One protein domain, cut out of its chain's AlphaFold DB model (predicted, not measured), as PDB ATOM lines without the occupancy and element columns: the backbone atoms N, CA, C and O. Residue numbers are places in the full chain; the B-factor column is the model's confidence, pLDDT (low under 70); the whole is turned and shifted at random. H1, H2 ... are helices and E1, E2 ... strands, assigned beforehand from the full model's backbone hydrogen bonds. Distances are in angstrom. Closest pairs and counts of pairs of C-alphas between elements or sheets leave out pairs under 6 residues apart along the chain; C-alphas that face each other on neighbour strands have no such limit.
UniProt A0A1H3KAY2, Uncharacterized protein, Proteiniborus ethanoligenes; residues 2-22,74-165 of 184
ATOM      1  N   PHE A   2     191.790 180.939 215.959       71.00
ATOM      2  CA  PHE A   2     190.793 182.013 215.937       71.00
ATOM      3  C   PHE A   2     191.320 183.204 216.734       71.00
ATOM      4  O   PHE A   2     191.673 183.049 217.904       71.00
ATOM      5  N   ARG A   3     191.417 184.376 216.103       77.00
ATOM      6  CA  ARG A   3     191.940 185.593 216.740       77.00
ATOM      7  C   ARG A   3     190.779 186.477 217.179       77.00
ATOM      8  O   ARG A   3     189.957 186.853 216.352       77.00
ATOM      9  N   ILE A   4     190.733 186.829 218.459       81.12
ATOM     10  CA  ILE A   4     189.781 187.794 219.012       81.12
ATOM     11  C   ILE A   4     190.550 189.045 219.417       81.12
ATOM     12  O   ILE A   4     191.477 188.977 220.225       81.12
ATOM     13  N   GLN A   5     190.155 190.190 218.871       82.44
ATOM     14  CA  GLN A   5     190.674 191.493 219.261       82.44
ATOM     15  C   GLN A   5     189.539 192.368 219.769       82.44
ATOM     16  O   GLN A   5     188.516 192.539 219.112       82.44
ATOM     17  N   PHE A   6     189.737 192.970 220.930       83.81
ATOM     18  CA  PHE A   6     188.816 193.947 221.482       83.81
ATOM     19  C   PHE A   6     189.573 195.236 221.781       83.81
ATOM     20  O   PHE A   6     190.572 195.231 222.505       83.81
ATOM     21  N   LYS A   7     189.116 196.339 221.194       84.31
ATOM     22  CA  LYS A   7     189.704 197.673 221.310       84.31
ATOM     23  C   LYS A   7     188.654 198.620 221.893       84.31
ATOM     24  O   LYS A   7     187.492 198.608 221.495       84.31
ATOM     25  N   LEU A   8     189.064 199.423 222.871       82.38
ATOM     26  CA  LEU A   8     188.249 200.498 223.436       82.38
ATOM     27  C   LEU A   8     188.979 201.828 223.330       82.38
ATOM     28  O   LEU A   8     190.199 201.886 223.510       82.38
ATOM     29  N   LEU A   9     188.206 202.900 223.128       80.94
ATOM     30  CA  LEU A   9     188.671 204.286 223.239       80.94
ATOM     31  C   LEU A   9     189.932 204.539 222.398       80.94
ATOM     32  O   LEU A   9     190.964 204.962 222.913       80.94
ATOM     33  N   MET A  10     189.850 204.256 221.091       70.56
ATOM     34  CA  MET A  10     190.937 204.499 220.130       70.56
ATOM     35  C   MET A  10     192.192 203.654 220.414       70.56
ATOM     36  O   MET A  10     193.311 204.015 220.054       70.56
ATOM     37  N   GLY A  11     192.001 202.509 221.077       70.19
ATOM     38  CA  GLY A  11     193.070 201.594 221.451       70.19
ATOM     39  C   GLY A  11     193.745 201.911 222.786       70.19
ATOM     40  O   GLY A  11     194.830 201.383 223.021       70.19
ATOM     41  N   LEU A  12     193.129 202.720 223.658       76.00
ATOM     42  CA  LEU A  12     193.587 202.905 225.042       76.00
ATOM     43  C   LEU A  12     193.600 201.573 225.802       76.00
ATOM     44  O   LEU A  12     194.498 201.307 226.595       76.00
ATOM     45  N   VAL A  13     192.609 200.726 225.527       78.50
ATOM     46  CA  VAL A  13     192.539 199.371 226.067       78.50
ATOM     47  C   VAL A  13     192.457 198.401 224.900       78.50
ATOM     48  O   VAL A  13     191.578 198.524 224.045       78.50
ATOM     49  N   LYS A  14     193.402 197.460 224.850       77.94
ATOM     50  CA  LYS A  14     193.494 196.429 223.815       77.94
ATOM     51  C   LYS A  14     193.574 195.069 224.486       77.94
ATOM     52  O   LYS A  14     194.514 194.809 225.233       77.94
ATOM     53  N   PHE A  15     192.611 194.208 224.199       75.81
ATOM     54  CA  PHE A  15     192.638 192.809 224.596       75.81
ATOM     55  C   PHE A  15     192.781 191.955 223.346       75.81
ATOM     56  O   PHE A  15     191.935 192.006 222.456       75.81
ATOM     57  N   ASN A  16     193.859 191.180 223.294       77.00
ATOM     58  CA  ASN A  16     194.099 190.213 222.235       77.00
ATOM     59  C   ASN A  16     194.016 188.825 222.859       77.00
ATOM     60  O   ASN A  16     194.744 188.529 223.806       77.00
ATOM     61  N   TYR A  17     193.118 187.994 222.345       76.12
ATOM     62  CA  TYR A  17     192.938 186.628 222.805       76.12
ATOM     63  C   TYR A  17     192.967 185.689 221.604       76.12
ATOM     64  O   TYR A  17     192.202 185.843 220.654       76.12
ATOM     65  N   GLU A  18     193.875 184.720 221.630       70.69
ATOM     66  CA  GLU A  18     193.991 183.718 220.577       70.69
ATOM     67  C   GLU A  18     193.400 182.405 221.083       70.69
ATOM     68  O   GLU A  18     193.887 181.817 222.047       70.69
ATOM     69  N   ILE A  19     192.324 181.951 220.442       68.12
ATOM     70  CA  ILE A  19     191.643 180.713 220.813       68.12
ATOM     71  C   ILE A  19     192.051 179.594 219.850       68.12
ATOM     72  O   ILE A  19     191.768 179.675 218.643       68.12
ATOM     73  N   PRO A  20     192.655 178.497 220.344       64.88
ATOM     74  CA  PRO A  20     192.814 177.280 219.566       64.88
ATOM     75  C   PRO A  20     191.453 176.570 219.446       64.88
ATOM     76  O   PRO A  20     191.056 175.772 220.290       64.88
ATOM     77  N   TYR A  21     190.722 176.879 218.372       59.69
ATOM     78  CA  TYR A  21     189.369 176.371 218.087       59.69
ATOM     79  C   TYR A  21     189.257 174.830 218.119       59.69
ATOM     80  O   TYR A  21     188.241 174.291 218.555       59.69
ATOM     81  N   MET A  22     190.324 174.118 217.736       51.00
ATOM     82  CA  MET A  22     190.352 172.649 217.689       51.00
ATOM     83  C   MET A  22     190.260 171.992 219.073       51.00
ATOM     84  O   MET A  22     189.633 170.946 219.211       51.00
ATOM     85  N   LYS A  74     171.969 210.143 232.988       70.31
ATOM     86  CA  LYS A  74     170.893 210.967 232.404       70.31
ATOM     87  C   LYS A  74     171.363 212.376 232.024       70.31
ATOM     88  O   LYS A  74     170.761 213.029 231.180       70.31
ATOM     89  N   LYS A  75     172.408 212.873 232.687       72.56
ATOM     90  CA  LYS A  75     173.005 214.189 232.427       72.56
ATOM     91  C   LYS A  75     174.284 214.118 231.598       72.56
ATOM     92  O   LYS A  75     174.873 215.162 231.315       72.56
ATOM     93  N   ALA A  76     174.718 212.914 231.247       74.00
ATOM     94  CA  ALA A  76     175.837 212.693 230.363       74.00
ATOM     95  C   ALA A  76     175.359 212.907 228.925       74.00
ATOM     96  O   ALA A  76     174.322 212.392 228.516       74.00
ATOM     97  N   HIS A  77     176.107 213.701 228.172       77.31
ATOM     98  CA  HIS A  77     175.843 213.941 226.764       77.31
ATOM     99  C   HIS A  77     176.819 213.114 225.946       77.31
ATOM    100  O   HIS A  77     178.029 213.238 226.125       77.31
ATOM    101  N   ILE A  78     176.325 212.274 225.048       80.75
ATOM    102  CA  ILE A  78     177.198 211.471 224.196       80.75
ATOM    103  C   ILE A  78     177.472 212.309 222.954       80.75
ATOM    104  O   ILE A  78     176.552 212.680 222.243       80.75
ATOM    105  N   THR A  79     178.722 212.692 222.720       81.31
ATOM    106  CA  THR A  79     179.058 213.511 221.547       81.31
ATOM    107  C   THR A  79     179.285 212.623 220.337       81.31
ATOM    108  O   THR A  79     178.666 212.824 219.304       81.31
ATOM    109  N   THR A  80     180.118 211.594 220.470       83.25
ATOM    110  CA  THR A  80     180.400 210.687 219.353       83.25
ATOM    111  C   THR A  80     180.370 209.250 219.824       83.25
ATOM    112  O   THR A  80     181.065 208.907 220.781       83.25
ATOM    113  N   PHE A  81     179.634 208.404 219.117       86.56
ATOM    114  CA  PHE A  81     179.645 206.962 219.297       86.56
ATOM    115  C   PHE A  81     180.047 206.299 217.980       86.56
ATOM    116  O   PHE A  81     179.343 206.421 216.980       86.56
ATOM    117  N   ARG A  82     181.186 205.605 217.971       86.00
ATOM    118  CA  ARG A  82     181.637 204.785 216.850       86.00
ATOM    119  C   ARG A  82     181.781 203.341 217.289       86.00
ATOM    120  O   ARG A  82     182.421 203.055 218.298       86.00
ATOM    121  N   TRP A  83     181.212 202.442 216.509       86.56
ATOM    122  CA  TRP A  83     181.349 201.011 216.706       86.56
ATOM    123  C   TRP A  83     181.811 200.388 215.399       86.56
ATOM    124  O   TRP A  83     181.098 200.420 214.398       86.56
ATOM    125  N   TRP A  84     183.013 199.829 215.414       87.19
ATOM    126  CA  TRP A  84     183.542 199.024 214.329       87.19
ATOM    127  C   TRP A  84     183.580 197.563 214.733       87.19
ATOM    128  O   TRP A  84     183.998 197.210 215.836       87.19
ATOM    129  N   TYR A  85     183.111 196.712 213.837       85.12
ATOM    130  CA  TYR A  85     183.067 195.286 214.065       85.12
ATOM    131  C   TYR A  85     183.504 194.546 212.810       85.12
ATOM    132  O   TYR A  85     182.883 194.684 211.762       85.12
ATOM    133  N   ASN A  86     184.562 193.753 212.925       86.50
ATOM    134  CA  ASN A  86     185.074 192.905 211.866       86.50
ATOM    135  C   ASN A  86     184.805 191.445 212.229       86.50
ATOM    136  O   ASN A  86     185.239 190.980 213.285       86.50
ATOM    137  N   ILE A  87     184.105 190.722 211.356       85.25
ATOM    138  CA  ILE A  87     183.782 189.304 211.563       85.25
ATOM    139  C   ILE A  87     184.322 188.483 210.414       85.25
ATOM    140  O   ILE A  87     183.929 188.703 209.276       85.25
ATOM    141  N   GLY A  88     185.106 187.463 210.722       83.94
ATOM    142  CA  GLY A  88     185.501 186.427 209.791       83.94
ATOM    143  C   GLY A  88     185.538 185.072 210.469       83.94
ATOM    144  O   GLY A  88     186.147 184.908 211.524       83.94
ATOM    145  N   LEU A  89     184.851 184.089 209.892       80.31
ATOM    146  CA  LEU A  89     184.861 182.707 210.385       80.31
ATOM    147  C   LEU A  89     185.618 181.757 209.446       80.31
ATOM    148  O   LEU A  89     185.715 180.572 209.741       80.31
ATOM    149  N   GLY A  90     186.200 182.249 208.349       77.69
ATOM    150  CA  GLY A  90     186.874 181.429 207.329       77.69
ATOM    151  C   GLY A  90     185.921 180.714 206.360       77.69
ATOM    152  O   GLY A  90     186.347 180.281 205.296       77.69
ATOM    153  N   GLU A  91     184.623 180.653 206.675       78.00
ATOM    154  CA  GLU A  91     183.571 180.219 205.752       78.00
ATOM    155  C   GLU A  91     182.642 181.383 205.398       78.00
ATOM    156  O   GLU A  91     182.139 182.090 206.277       78.00
ATOM    157  N   VAL A  92     182.368 181.562 204.102       80.88
ATOM    158  CA  VAL A  92     181.553 182.674 203.584       80.88
ATOM    159  C   VAL A  92     180.124 182.631 204.129       80.88
ATOM    160  O   VAL A  92     179.607 183.652 204.581       80.88
ATOM    161  N   ALA A  93     179.505 181.447 204.147       85.25
ATOM    162  CA  ALA A  93     178.130 181.270 204.611       85.25
ATOM    163  C   ALA A  93     177.978 181.580 206.111       85.25
ATOM    164  O   ALA A  93     177.107 182.360 206.498       85.25
ATOM    165  N   LEU A  94     178.864 181.031 206.953       82.38
ATOM    166  CA  LEU A  94     178.864 181.295 208.396       82.38
ATOM    167  C   LEU A  94     179.177 182.765 208.713       82.38
ATOM    168  O   LEU A  94     178.563 183.357 209.602       82.38
ATOM    169  N   THR A  95     180.099 183.378 207.968       85.25
ATOM    170  CA  THR A  95     180.446 184.799 208.123       85.25
ATOM    171  C   THR A  95     179.266 185.704 207.748       85.25
ATOM    172  O   THR A  95     178.924 186.616 208.496       85.25
ATOM    173  N   GLY A  96     178.566 185.412 206.646       84.62
ATOM    174  CA  GLY A  96     177.363 186.152 206.250       84.62
ATOM    175  C   GLY A  96     176.225 186.026 207.267       84.62
ATOM    176  O   GLY A  96     175.623 187.027 207.656       84.62
ATOM    177  N   PHE A  97     175.974 184.810 207.762       86.81
ATOM    178  CA  PHE A  97     174.955 184.569 208.786       86.81
ATOM    179  C   PHE A  97     175.268 185.300 210.098       86.81
ATOM    180  O   PHE A  97     174.423 186.020 210.633       86.81
ATOM    181  N   SER A  98     176.497 185.166 210.597       84.38
ATOM    182  CA  SER A  98     176.932 185.831 211.832       84.38
ATOM    183  C   SER A  98     176.907 187.356 211.721       84.38
ATOM    184  O   SER A  98     176.551 188.014 212.696       84.38
ATOM    185  N   CYS A  99     177.183 187.926 210.545       87.50
ATOM    186  CA  CYS A  99     177.024 189.358 210.288       87.50
ATOM    187  C   CYS A  99     175.564 189.813 210.435       87.50
ATOM    188  O   CYS A  99     175.294 190.821 211.090       87.50
ATOM    189  N   GLY A 100     174.606 189.054 209.891       86.38
ATOM    190  CA  GLY A 100     173.177 189.348 210.055       86.38
ATOM    191  C   GLY A 100     172.720 189.260 211.515       86.38
ATOM    192  O   GLY A 100     172.041 190.156 212.025       86.38
ATOM    193  N   VAL A 101     173.156 188.217 212.229       89.38
ATOM    194  CA  VAL A 101     172.883 188.062 213.668       89.38
ATOM    195  C   VAL A 101     173.501 189.208 214.470       89.38
ATOM    196  O   VAL A 101     172.848 189.785 215.337       89.38
ATOM    197  N   ALA A 102     174.731 189.602 214.156       86.50
ATOM    198  CA  ALA A 102     175.381 190.725 214.812       86.50
ATOM    199  C   ALA A 102     174.626 192.037 214.582       86.50
ATOM    200  O   ALA A 102     174.390 192.777 215.533       86.50
ATOM    201  N   TRP A 103     174.189 192.304 213.350       87.69
ATOM    202  CA  TRP A 103     173.451 193.522 213.026       87.69
ATOM    203  C   TRP A 103     172.132 193.629 213.798       87.69
ATOM    204  O   TRP A 103     171.792 194.693 214.325       87.69
ATOM    205  N   THR A 104     171.397 192.521 213.917       88.25
ATOM    206  CA  THR A 104     170.146 192.494 214.692       88.25
ATOM    207  C   THR A 104     170.403 192.738 216.179       88.25
ATOM    208  O   THR A 104     169.717 193.561 216.785       88.25
ATOM    209  N   LEU A 105     171.438 192.118 216.753       87.31
ATOM    210  CA  LEU A 105     171.829 192.331 218.147       87.31
ATOM    211  C   LEU A 105     172.239 193.786 218.419       87.31
ATOM    212  O   LEU A 105     171.772 194.393 219.385       87.31
ATOM    213  N   VAL A 106     173.069 194.361 217.543       87.69
ATOM    214  CA  VAL A 106     173.486 195.769 217.607       87.69
ATOM    215  C   VAL A 106     172.264 196.681 217.553       87.69
ATOM    216  O   VAL A 106     172.133 197.572 218.387       87.69
ATOM    217  N   SER A 107     171.331 196.428 216.634       84.94
ATOM    218  CA  SER A 107     170.116 197.236 216.476       84.94
ATOM    219  C   SER A 107     169.251 197.229 217.739       84.94
ATOM    220  O   SER A 107     168.819 198.287 218.197       84.94
ATOM    221  N   ILE A 108     169.040 196.057 218.349       87.12
ATOM    222  CA  ILE A 108     168.251 195.916 219.583       87.12
ATOM    223  C   ILE A 108     168.870 196.716 220.736       87.12
ATOM    224  O   ILE A 108     168.145 197.356 221.496       87.12
ATOM    225  N   LEU A 109     170.198 196.705 220.858       83.38
ATOM    226  CA  LEU A 109     170.918 197.465 221.883       83.38
ATOM    227  C   LEU A 109     170.912 198.972 221.599       83.38
ATOM    228  O   LEU A 109     170.798 199.785 222.518       83.38
ATOM    229  N   LEU A 110     171.015 199.351 220.328       84.88
ATOM    230  CA  LEU A 110     171.165 200.736 219.907       84.88
ATOM    231  C   LEU A 110     169.857 201.534 220.018       84.88
ATOM    232  O   LEU A 110     169.883 202.689 220.433       84.88
ATOM    233  N   ILE A 111     168.706 200.932 219.703       84.12
ATOM    234  CA  ILE A 111     167.394 201.607 219.745       84.12
ATOM    235  C   ILE A 111     167.108 202.286 221.103       84.12
ATOM    236  O   ILE A 111     166.849 203.495 221.122       84.12
ATOM    237  N   PRO A 112     167.148 201.586 222.258       81.69
ATOM    238  CA  PRO A 112     166.910 202.227 223.549       81.69
ATOM    239  C   PRO A 112     168.023 203.215 223.921       81.69
ATOM    240  O   PRO A 112     167.750 204.202 224.604       81.69
ATOM    241  N   PHE A 113     169.251 202.976 223.458       78.81
ATOM    242  CA  PHE A 113     170.406 203.825 223.730       78.81
ATOM    243  C   PHE A 113     170.297 205.195 223.051       78.81
ATOM    244  O   PHE A 113     170.505 206.212 223.708       78.81
ATOM    245  N   ILE A 114     169.898 205.231 221.776       79.94
ATOM    246  CA  ILE A 114     169.632 206.476 221.039       79.94
ATOM    247  C   ILE A 114     168.406 207.184 221.615       79.94
ATOM    248  O   ILE A 114     168.404 208.395 221.774       79.94
ATOM    249  N   ARG A 115     167.348 206.443 221.967       79.12
ATOM    250  CA  ARG A 115     166.117 207.058 222.484       79.12
ATOM    251  C   ARG A 115     166.319 207.761 223.830       79.12
ATOM    252  O   ARG A 115     165.629 208.734 224.112       79.12
ATOM    253  N   ASN A 116     167.197 207.239 224.684       73.44
ATOM    254  CA  ASN A 116     167.397 207.766 226.034       73.44
ATOM    255  C   ASN A 116     168.484 208.850 226.117       73.44
ATOM    256  O   ASN A 116     168.525 209.586 227.103       73.44
ATOM    257  N   ASN A 117     169.360 208.944 225.117       73.06
ATOM    258  CA  ASN A 117     170.528 209.813 225.148       73.06
ATOM    259  C   ASN A 117     170.523 210.732 223.925       73.06
ATOM    260  O   ASN A 117     170.314 210.276 222.809       73.06
ATOM    261  N   ASN A 118     170.823 212.015 224.116       71.38
ATOM    262  CA  ASN A 118     171.123 212.885 222.982       71.38
ATOM    263  C   ASN A 118     172.525 212.537 222.480       71.38
ATOM    264  O   ASN A 118     173.497 212.648 223.236       71.38
ATOM    265  N   ILE A 119     172.597 212.060 221.237       78.81
ATOM    266  CA  ILE A 119     173.839 211.671 220.571       78.81
ATOM    267  C   ILE A 119     174.015 212.549 219.338       78.81
ATOM    268  O   ILE A 119     173.134 212.558 218.481       78.81
ATOM    269  N   ASP A 120     175.130 213.278 219.254       78.12
ATOM    270  CA  ASP A 120     175.387 214.170 218.111       78.12
ATOM    271  C   ASP A 120     175.813 213.373 216.868       78.12
ATOM    272  O   ASP A 120     175.361 213.648 215.759       78.12
ATOM    273  N   GLU A 121     176.665 212.361 217.050       81.06
ATOM    274  CA  GLU A 121     177.214 211.559 215.956       81.06
ATOM    275  C   GLU A 121     177.235 210.064 216.306       81.06
ATOM    276  O   GLU A 121     177.795 209.651 217.328       81.06
ATOM    277  N   ILE A 122     176.650 209.241 215.433       83.81
ATOM    278  CA  ILE A 122     176.623 207.779 215.545       83.81
ATOM    279  C   ILE A 122     177.182 207.191 214.252       83.81
ATOM    280  O   ILE A 122     176.643 207.432 213.175       83.81
ATOM    281  N   SER A 123     178.234 206.384 214.358       84.88
ATOM    282  CA  SER A 123     178.812 205.645 213.236       84.88
ATOM    283  C   SER A 123     178.945 204.176 213.607       84.88
ATOM    284  O   SER A 123     179.618 203.829 214.572       84.88
ATOM    285  N   ILE A 124     178.290 203.296 212.862       85.69
ATOM    286  CA  ILE A 124     178.364 201.854 213.089       85.69
ATOM    287  C   ILE A 124     178.791 201.217 211.780       85.69
ATOM    288  O   ILE A 124     178.143 201.427 210.756       85.69
ATOM    289  N   ASN A 125     179.881 200.457 211.809       86.38
ATOM    290  CA  ASN A 125     180.364 199.716 210.655       86.38
ATOM    291  C   ASN A 125     180.573 198.258 211.047       86.38
ATOM    292  O   ASN A 125     181.323 197.967 211.980       86.38
ATOM    293  N   ILE A 126     179.903 197.359 210.333       84.81
ATOM    294  CA  ILE A 126     180.107 195.920 210.457       84.81
ATOM    295  C   ILE A 126     180.685 195.439 209.131       84.81
ATOM    296  O   ILE A 126     180.000 195.479 208.111       84.81
ATOM    297  N   ASN A 127     181.940 195.000 209.151       85.50
ATOM    298  CA  ASN A 127     182.662 194.549 207.973       85.50
ATOM    299  C   ASN A 127     182.895 193.027 208.026       85.50
ATOM    300  O   ASN A 127     183.579 192.535 208.930       85.50
ATOM    301  N   PRO A 128     182.349 192.251 207.077       83.06
ATOM    302  CA  PRO A 128     182.642 190.830 206.979       83.06
ATOM    303  C   PRO A 128     184.016 190.600 206.324       83.06
ATOM    304  O   PRO A 128     184.276 191.034 205.204       83.06
ATOM    305  N   ILE A 129     184.901 189.880 207.010       82.81
ATOM    306  CA  ILE A 129     186.209 189.434 206.526       82.81
ATOM    307  C   ILE A 129     186.098 187.957 206.144       82.81
ATOM    308  O   ILE A 129     186.029 187.083 206.999       82.81
ATOM    309  N   PHE A 130     186.091 187.654 204.849       77.44
ATOM    310  CA  PHE A 130     185.893 186.276 204.379       77.44
ATOM    311  C   PHE A 130     187.173 185.432 204.342       77.44
ATOM    312  O   PHE A 130     187.094 184.208 204.388       77.44
ATOM    313  N   ASN A 131     188.342 186.072 204.277       78.56
ATOM    314  CA  ASN A 131     189.615 185.380 204.054       78.56
ATOM    315  C   ASN A 131     190.255 184.817 205.331       78.56
ATOM    316  O   ASN A 131     191.131 183.963 205.239       78.56
ATOM    317  N   GLU A 132     189.850 185.286 206.511       77.25
ATOM    318  CA  GLU A 132     190.494 184.939 207.779       77.25
ATOM    319  C   GLU A 132     189.463 184.657 208.876       77.25
ATOM    320  O   GLU A 132     188.357 185.195 208.871       77.25
ATOM    321  N   SER A 133     189.831 183.811 209.842       81.50
ATOM    322  CA  SER A 133     189.013 183.538 211.027       81.50
ATOM    323  C   SER A 133     189.377 184.511 212.162       81.50
ATOM    324  O   SER A 133     190.188 184.189 213.040       81.50
ATOM    325  N   ILE A 134     188.804 185.714 212.117       83.50
ATOM    326  CA  ILE A 134     189.089 186.825 213.026       83.50
ATOM    327  C   ILE A 134     187.805 187.486 213.538       83.50
ATOM    328  O   ILE A 134     186.840 187.660 212.804       83.50
ATOM    329  N   LEU A 135     187.791 187.889 214.804       84.31
ATOM    330  CA  LEU A 135     186.731 188.708 215.381       84.31
ATOM    331  C   LEU A 135     187.371 189.934 216.016       84.31
ATOM    332  O   LEU A 135     188.034 189.821 217.045       84.31
ATOM    333  N   GLU A 136     187.174 191.104 215.414       84.25
ATOM    334  CA  GLU A 136     187.659 192.368 215.964       84.25
ATOM    335  C   GLU A 136     186.496 193.284 216.308       84.25
ATOM    336  O   GLU A 136     185.663 193.586 215.463       84.25
ATOM    337  N   ILE A 137     186.446 193.761 217.545       85.44
ATOM    338  CA  ILE A 137     185.469 194.748 218.001       85.44
ATOM    339  C   ILE A 137     186.241 195.983 218.444       85.44
ATOM    340  O   ILE A 137     187.093 195.886 219.325       85.44
ATOM    341  N   ASP A 138     185.927 197.138 217.871       85.88
ATOM    342  CA  ASP A 138     186.435 198.433 218.311       85.88
ATOM    343  C   ASP A 138     185.263 199.348 218.669       85.88
ATOM    344  O   ASP A 138     184.392 199.632 217.845       85.88
ATOM    345  N   ILE A 139     185.216 199.777 219.927       85.94
ATOM    346  CA  ILE A 139     184.177 200.673 220.428       85.94
ATOM    347  C   ILE A 139     184.836 201.969 220.890       85.94
ATOM    348  O   ILE A 139     185.636 202.011 221.831       85.94
ATOM    349  N   PHE A 140     184.438 203.063 220.253       85.31
ATOM    350  CA  PHE A 140     184.892 204.407 220.555       85.31
ATOM    351  C   PHE A 140     183.706 205.278 220.956       85.31
ATOM    352  O   PHE A 140     182.770 205.478 220.192       85.31
ATOM    353  N   CYS A 141     183.740 205.827 222.165       83.69
ATOM    354  CA  CYS A 141     182.665 206.669 222.671       83.69
ATOM    355  C   CYS A 141     183.252 207.885 223.387       83.69
ATOM    356  O   CYS A 141     184.085 207.732 224.280       83.69
ATOM    357  N   ILE A 142     182.807 209.085 223.012       83.75
ATOM    358  CA  ILE A 142     183.113 210.332 223.717       83.75
ATOM    359  C   ILE A 142     181.854 210.784 224.438       83.75
ATOM    360  O   ILE A 142     180.842 211.109 223.814       83.75
ATOM    361  N   ILE A 143     181.955 210.864 225.761       82.56
ATOM    362  CA  ILE A 143     180.878 211.298 226.640       82.56
ATOM    363  C   ILE A 143     181.310 212.597 227.323       82.56
ATOM    364  O   ILE A 143     182.331 212.642 228.007       82.56
ATOM    365  N   LYS A 144     180.523 213.659 227.156       79.44
ATOM    366  CA  LYS A 144     180.672 214.933 227.860       79.44
ATOM    367  C   LYS A 144     179.808 214.930 229.112       79.44
ATOM    368  O   LYS A 144     178.597 214.730 229.058       79.44
ATOM    369  N   PHE A 145     180.421 215.224 230.248       79.00
ATOM    370  CA  PHE A 145     179.732 215.371 231.524       79.00
ATOM    371  C   PHE A 145     180.037 216.736 232.140       79.00
ATOM    372  O   PHE A 145     181.151 217.250 232.044       79.00
ATOM    373  N   LYS A 146     179.051 217.335 232.816       78.75
ATOM    374  CA  LYS A 146     179.300 218.515 233.656       78.75
ATOM    375  C   LYS A 146     179.889 218.056 234.986       78.75
ATOM    376  O   LYS A 146     179.208 217.371 235.751       78.75
ATOM    377  N   ILE A 147     181.116 218.482 235.289       77.06
ATOM    378  CA  ILE A 147     181.843 218.042 236.490       77.06
ATOM    379  C   ILE A 147     181.088 218.375 237.785       77.06
ATOM    380  O   ILE A 147     181.052 217.564 238.703       77.06
ATOM    381  N   ALA A 148     180.366 219.501 237.813       74.62
ATOM    382  CA  ALA A 148     179.524 219.891 238.943       74.62
ATOM    383  C   ALA A 148     178.462 218.831 239.288       74.62
ATOM    384  O   ALA A 148     178.207 218.575 240.460       74.62
ATOM    385  N   HIS A 149     177.862 218.169 238.289       76.19
ATOM    386  CA  HIS A 149     176.876 217.116 238.541       76.19
ATOM    387  C   HIS A 149     177.517 215.855 239.116       76.19
ATOM    388  O   HIS A 149     176.916 215.244 239.993       76.19
ATOM    389  N   ILE A 150     178.732 215.509 238.683       78.88
ATOM    390  CA  ILE A 150     179.490 214.385 239.246       78.88
ATOM    391  C   ILE A 150     179.885 214.676 240.691       78.88
ATOM    392  O   ILE A 150     179.699 213.823 241.549       78.88
ATOM    393  N   ILE A 151     180.364 215.888 240.983       78.88
ATOM    394  CA  ILE A 151     180.773 216.286 242.337       78.88
ATOM    395  C   ILE A 151     179.575 216.272 243.291       78.88
ATOM    396  O   ILE A 151     179.668 215.695 244.369       78.88
ATOM    397  N   ILE A 152     178.430 216.839 242.895       78.94
ATOM    398  CA  ILE A 152     177.213 216.842 243.728       78.94
ATOM    399  C   ILE A 152     176.713 215.413 243.968       78.94
ATOM    400  O   ILE A 152     176.350 215.060 245.089       78.94
ATOM    401  N   ALA A 153     176.701 214.587 242.922       75.06
ATOM    402  CA  ALA A 153     176.279 213.196 242.996       75.06
ATOM    403  C   ALA A 153     177.224 212.365 243.885       75.06
ATOM    404  O   ALA A 153     176.761 211.640 244.764       75.06
ATOM    405  N   GLY A 154     178.537 212.545 243.733       77.38
ATOM    406  CA  GLY A 154     179.562 211.924 244.569       77.38
ATOM    407  C   GLY A 154     179.484 212.373 246.026       77.38
ATOM    408  O   GLY A 154     179.533 211.537 246.920       77.38
ATOM    409  N   PHE A 155     179.268 213.664 246.284       80.31
ATOM    410  CA  PHE A 155     179.099 214.194 247.637       80.31
ATOM    411  C   PHE A 155     177.826 213.665 248.307       80.31
ATOM    412  O   PHE A 155     177.845 213.308 249.483       80.31
ATOM    413  N   LYS A 156     176.719 213.566 247.557       74.00
ATOM    414  CA  LYS A 156     175.477 212.960 248.045       74.00
ATOM    415  C   LYS A 156     175.688 211.482 248.376       74.00
ATOM    416  O   LYS A 156     175.334 211.069 249.473       74.00
ATOM    417  N   CYS A 157     176.317 210.726 247.478       71.50
ATOM    418  CA  CYS A 157     176.650 209.321 247.701       71.50
ATOM    419  C   CYS A 157     177.532 209.150 248.948       71.50
ATOM    420  O   CYS A 157     177.185 208.396 249.849       71.50
ATOM    421  N   LEU A 158     178.601 209.941 249.071       74.31
ATOM    422  CA  LEU A 158     179.504 209.903 250.219       74.31
ATOM    423  C   LEU A 158     178.785 210.238 251.535       74.31
ATOM    424  O   LEU A 158     178.990 209.557 252.535       74.31
ATOM    425  N   LYS A 159     177.905 211.246 251.539       73.31
ATOM    426  CA  LYS A 159     177.104 211.607 252.716       73.31
ATOM    427  C   LYS A 159     176.180 210.469 253.152       73.31
ATOM    428  O   LYS A 159     176.088 210.209 254.349       73.31
ATOM    429  N   GLU A 160     175.513 209.805 252.211       66.50
ATOM    430  CA  GLU A 160     174.642 208.662 252.506       66.50
ATOM    431  C   GLU A 160     175.450 207.438 252.967       66.50
ATOM    432  O   GLU A 160     175.058 206.777 253.926       66.50
ATOM    433  N   CYS A 161     176.623 207.180 252.380       61.53
ATOM    434  CA  CYS A 161     177.526 206.121 252.835       61.53
ATOM    435  C   CYS A 161     178.058 206.377 254.256       61.53
ATOM    436  O   CYS A 161     178.129 205.446 255.055       61.53
ATOM    437  N   ILE A 162     178.386 207.628 254.601       64.38
ATOM    438  CA  ILE A 162     178.863 208.000 255.944       64.38
ATOM    439  C   ILE A 162     177.713 207.969 256.966       64.38
ATOM    440  O   ILE A 162     177.902 207.488 258.082       64.38
ATOM    441  N   LYS A 163     176.502 208.419 256.605       58.22
ATOM    442  CA  LYS A 163     175.319 208.324 257.484       58.22
ATOM    443  C   LYS A 163     174.826 206.887 257.674       58.22
ATOM    444  O   LYS A 163     174.357 206.551 258.756       58.22
ATOM    445  N   GLY A 164     174.956 206.033 256.658       51.19
ATOM    446  CA  GLY A 164     174.553 204.623 256.693       51.19
ATOM    447  C   GLY A 164     175.383 203.735 257.628       51.19
ATOM    448  O   GLY A 164     174.988 202.598 257.878       51.19
ATOM    449  N   GLY A 165     176.493 204.247 258.176       47.22
ATOM    450  CA  GLY A 165     177.263 203.611 259.251       47.22
ATOM    451  C   GLY A 165     176.699 203.832 260.662       47.22
ATOM    452  O   GLY A 165     177.167 203.195 261.600       47.22
TER     453      GLY A 165
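What this domain is: This is residues 2 to 22 and 74 to 165 of the 184 residues of an uncharacterized protein of Proteiniborus ethanoligenes (UniProt A0A1H3KAY2). A long five-stranded sheet has one long helix, H1, over the E3 and E4 part of one face, its other face bare, and the hairpin of E1 and E2 widens it at one edge. H2 follows E5, and its residues 151 to 163 stick out as an arm. The printed part has 113 residues, in order E1 E2 E3 H1 E4 E5 H2; the mixed sheet runs E2 E1 E5 E3 E4, and the class is mixed, helices and strands. It is loose, with a radius of gyration of the C-alphas of 19.1 A, and elongated, spanning 58 by 31 by 23 A.

How they stand to each other: Inner strand E5, residues 134 to 144, is antiparallel to E3, residues 77 to 87, with N 82 and O 140 2.7 A apart. E3 is parallel to edge strand E4, residues 119 to 128, with N 123 and O 81 at 2.8 A. On its other side, E5 is parallel to E1, residues 2 to 8, with N 5 and O 135 at 2.8 A. E1 forms an antiparallel hairpin with edge strand E2, residues 13 to 19, with N 4 and O 17 at 2.8 A. H1, residues 92 to 116, is on the sheet at a height of 9.4 A, along E4 at 6 degrees on the local plane; the closest C-alphas of H1 and E4, Thr 95 and Pro 128, are 6.5 A apart. E3, H1 and E4 form a strand-helix-strand unit, parallel neighbour strands joined through a helix, with a right-handed crossover. H2, residues 147 to 163, is not on the sheet. Every O i to N i+4 pair is within hydrogen-bond range in H2, and 19 of 21 in H1.

Where its parts are: E1 begins at C-alpha 2 (190.793, 182.013, 215.937). H1 is 36.5 A long, E5 32.9 A and E3 30.0 A. H2, 24.0 A long, ends at C-alpha 163 (175.319, 208.324, 257.484).

The domain as a whole: Residues 23 to 73 are not printed, and C-alphas 22 and 74 are 45.4 A apart across this cut. The links printed whole are tight. Residues 19 to 22 and 160 to 165 have pLDDT under 70.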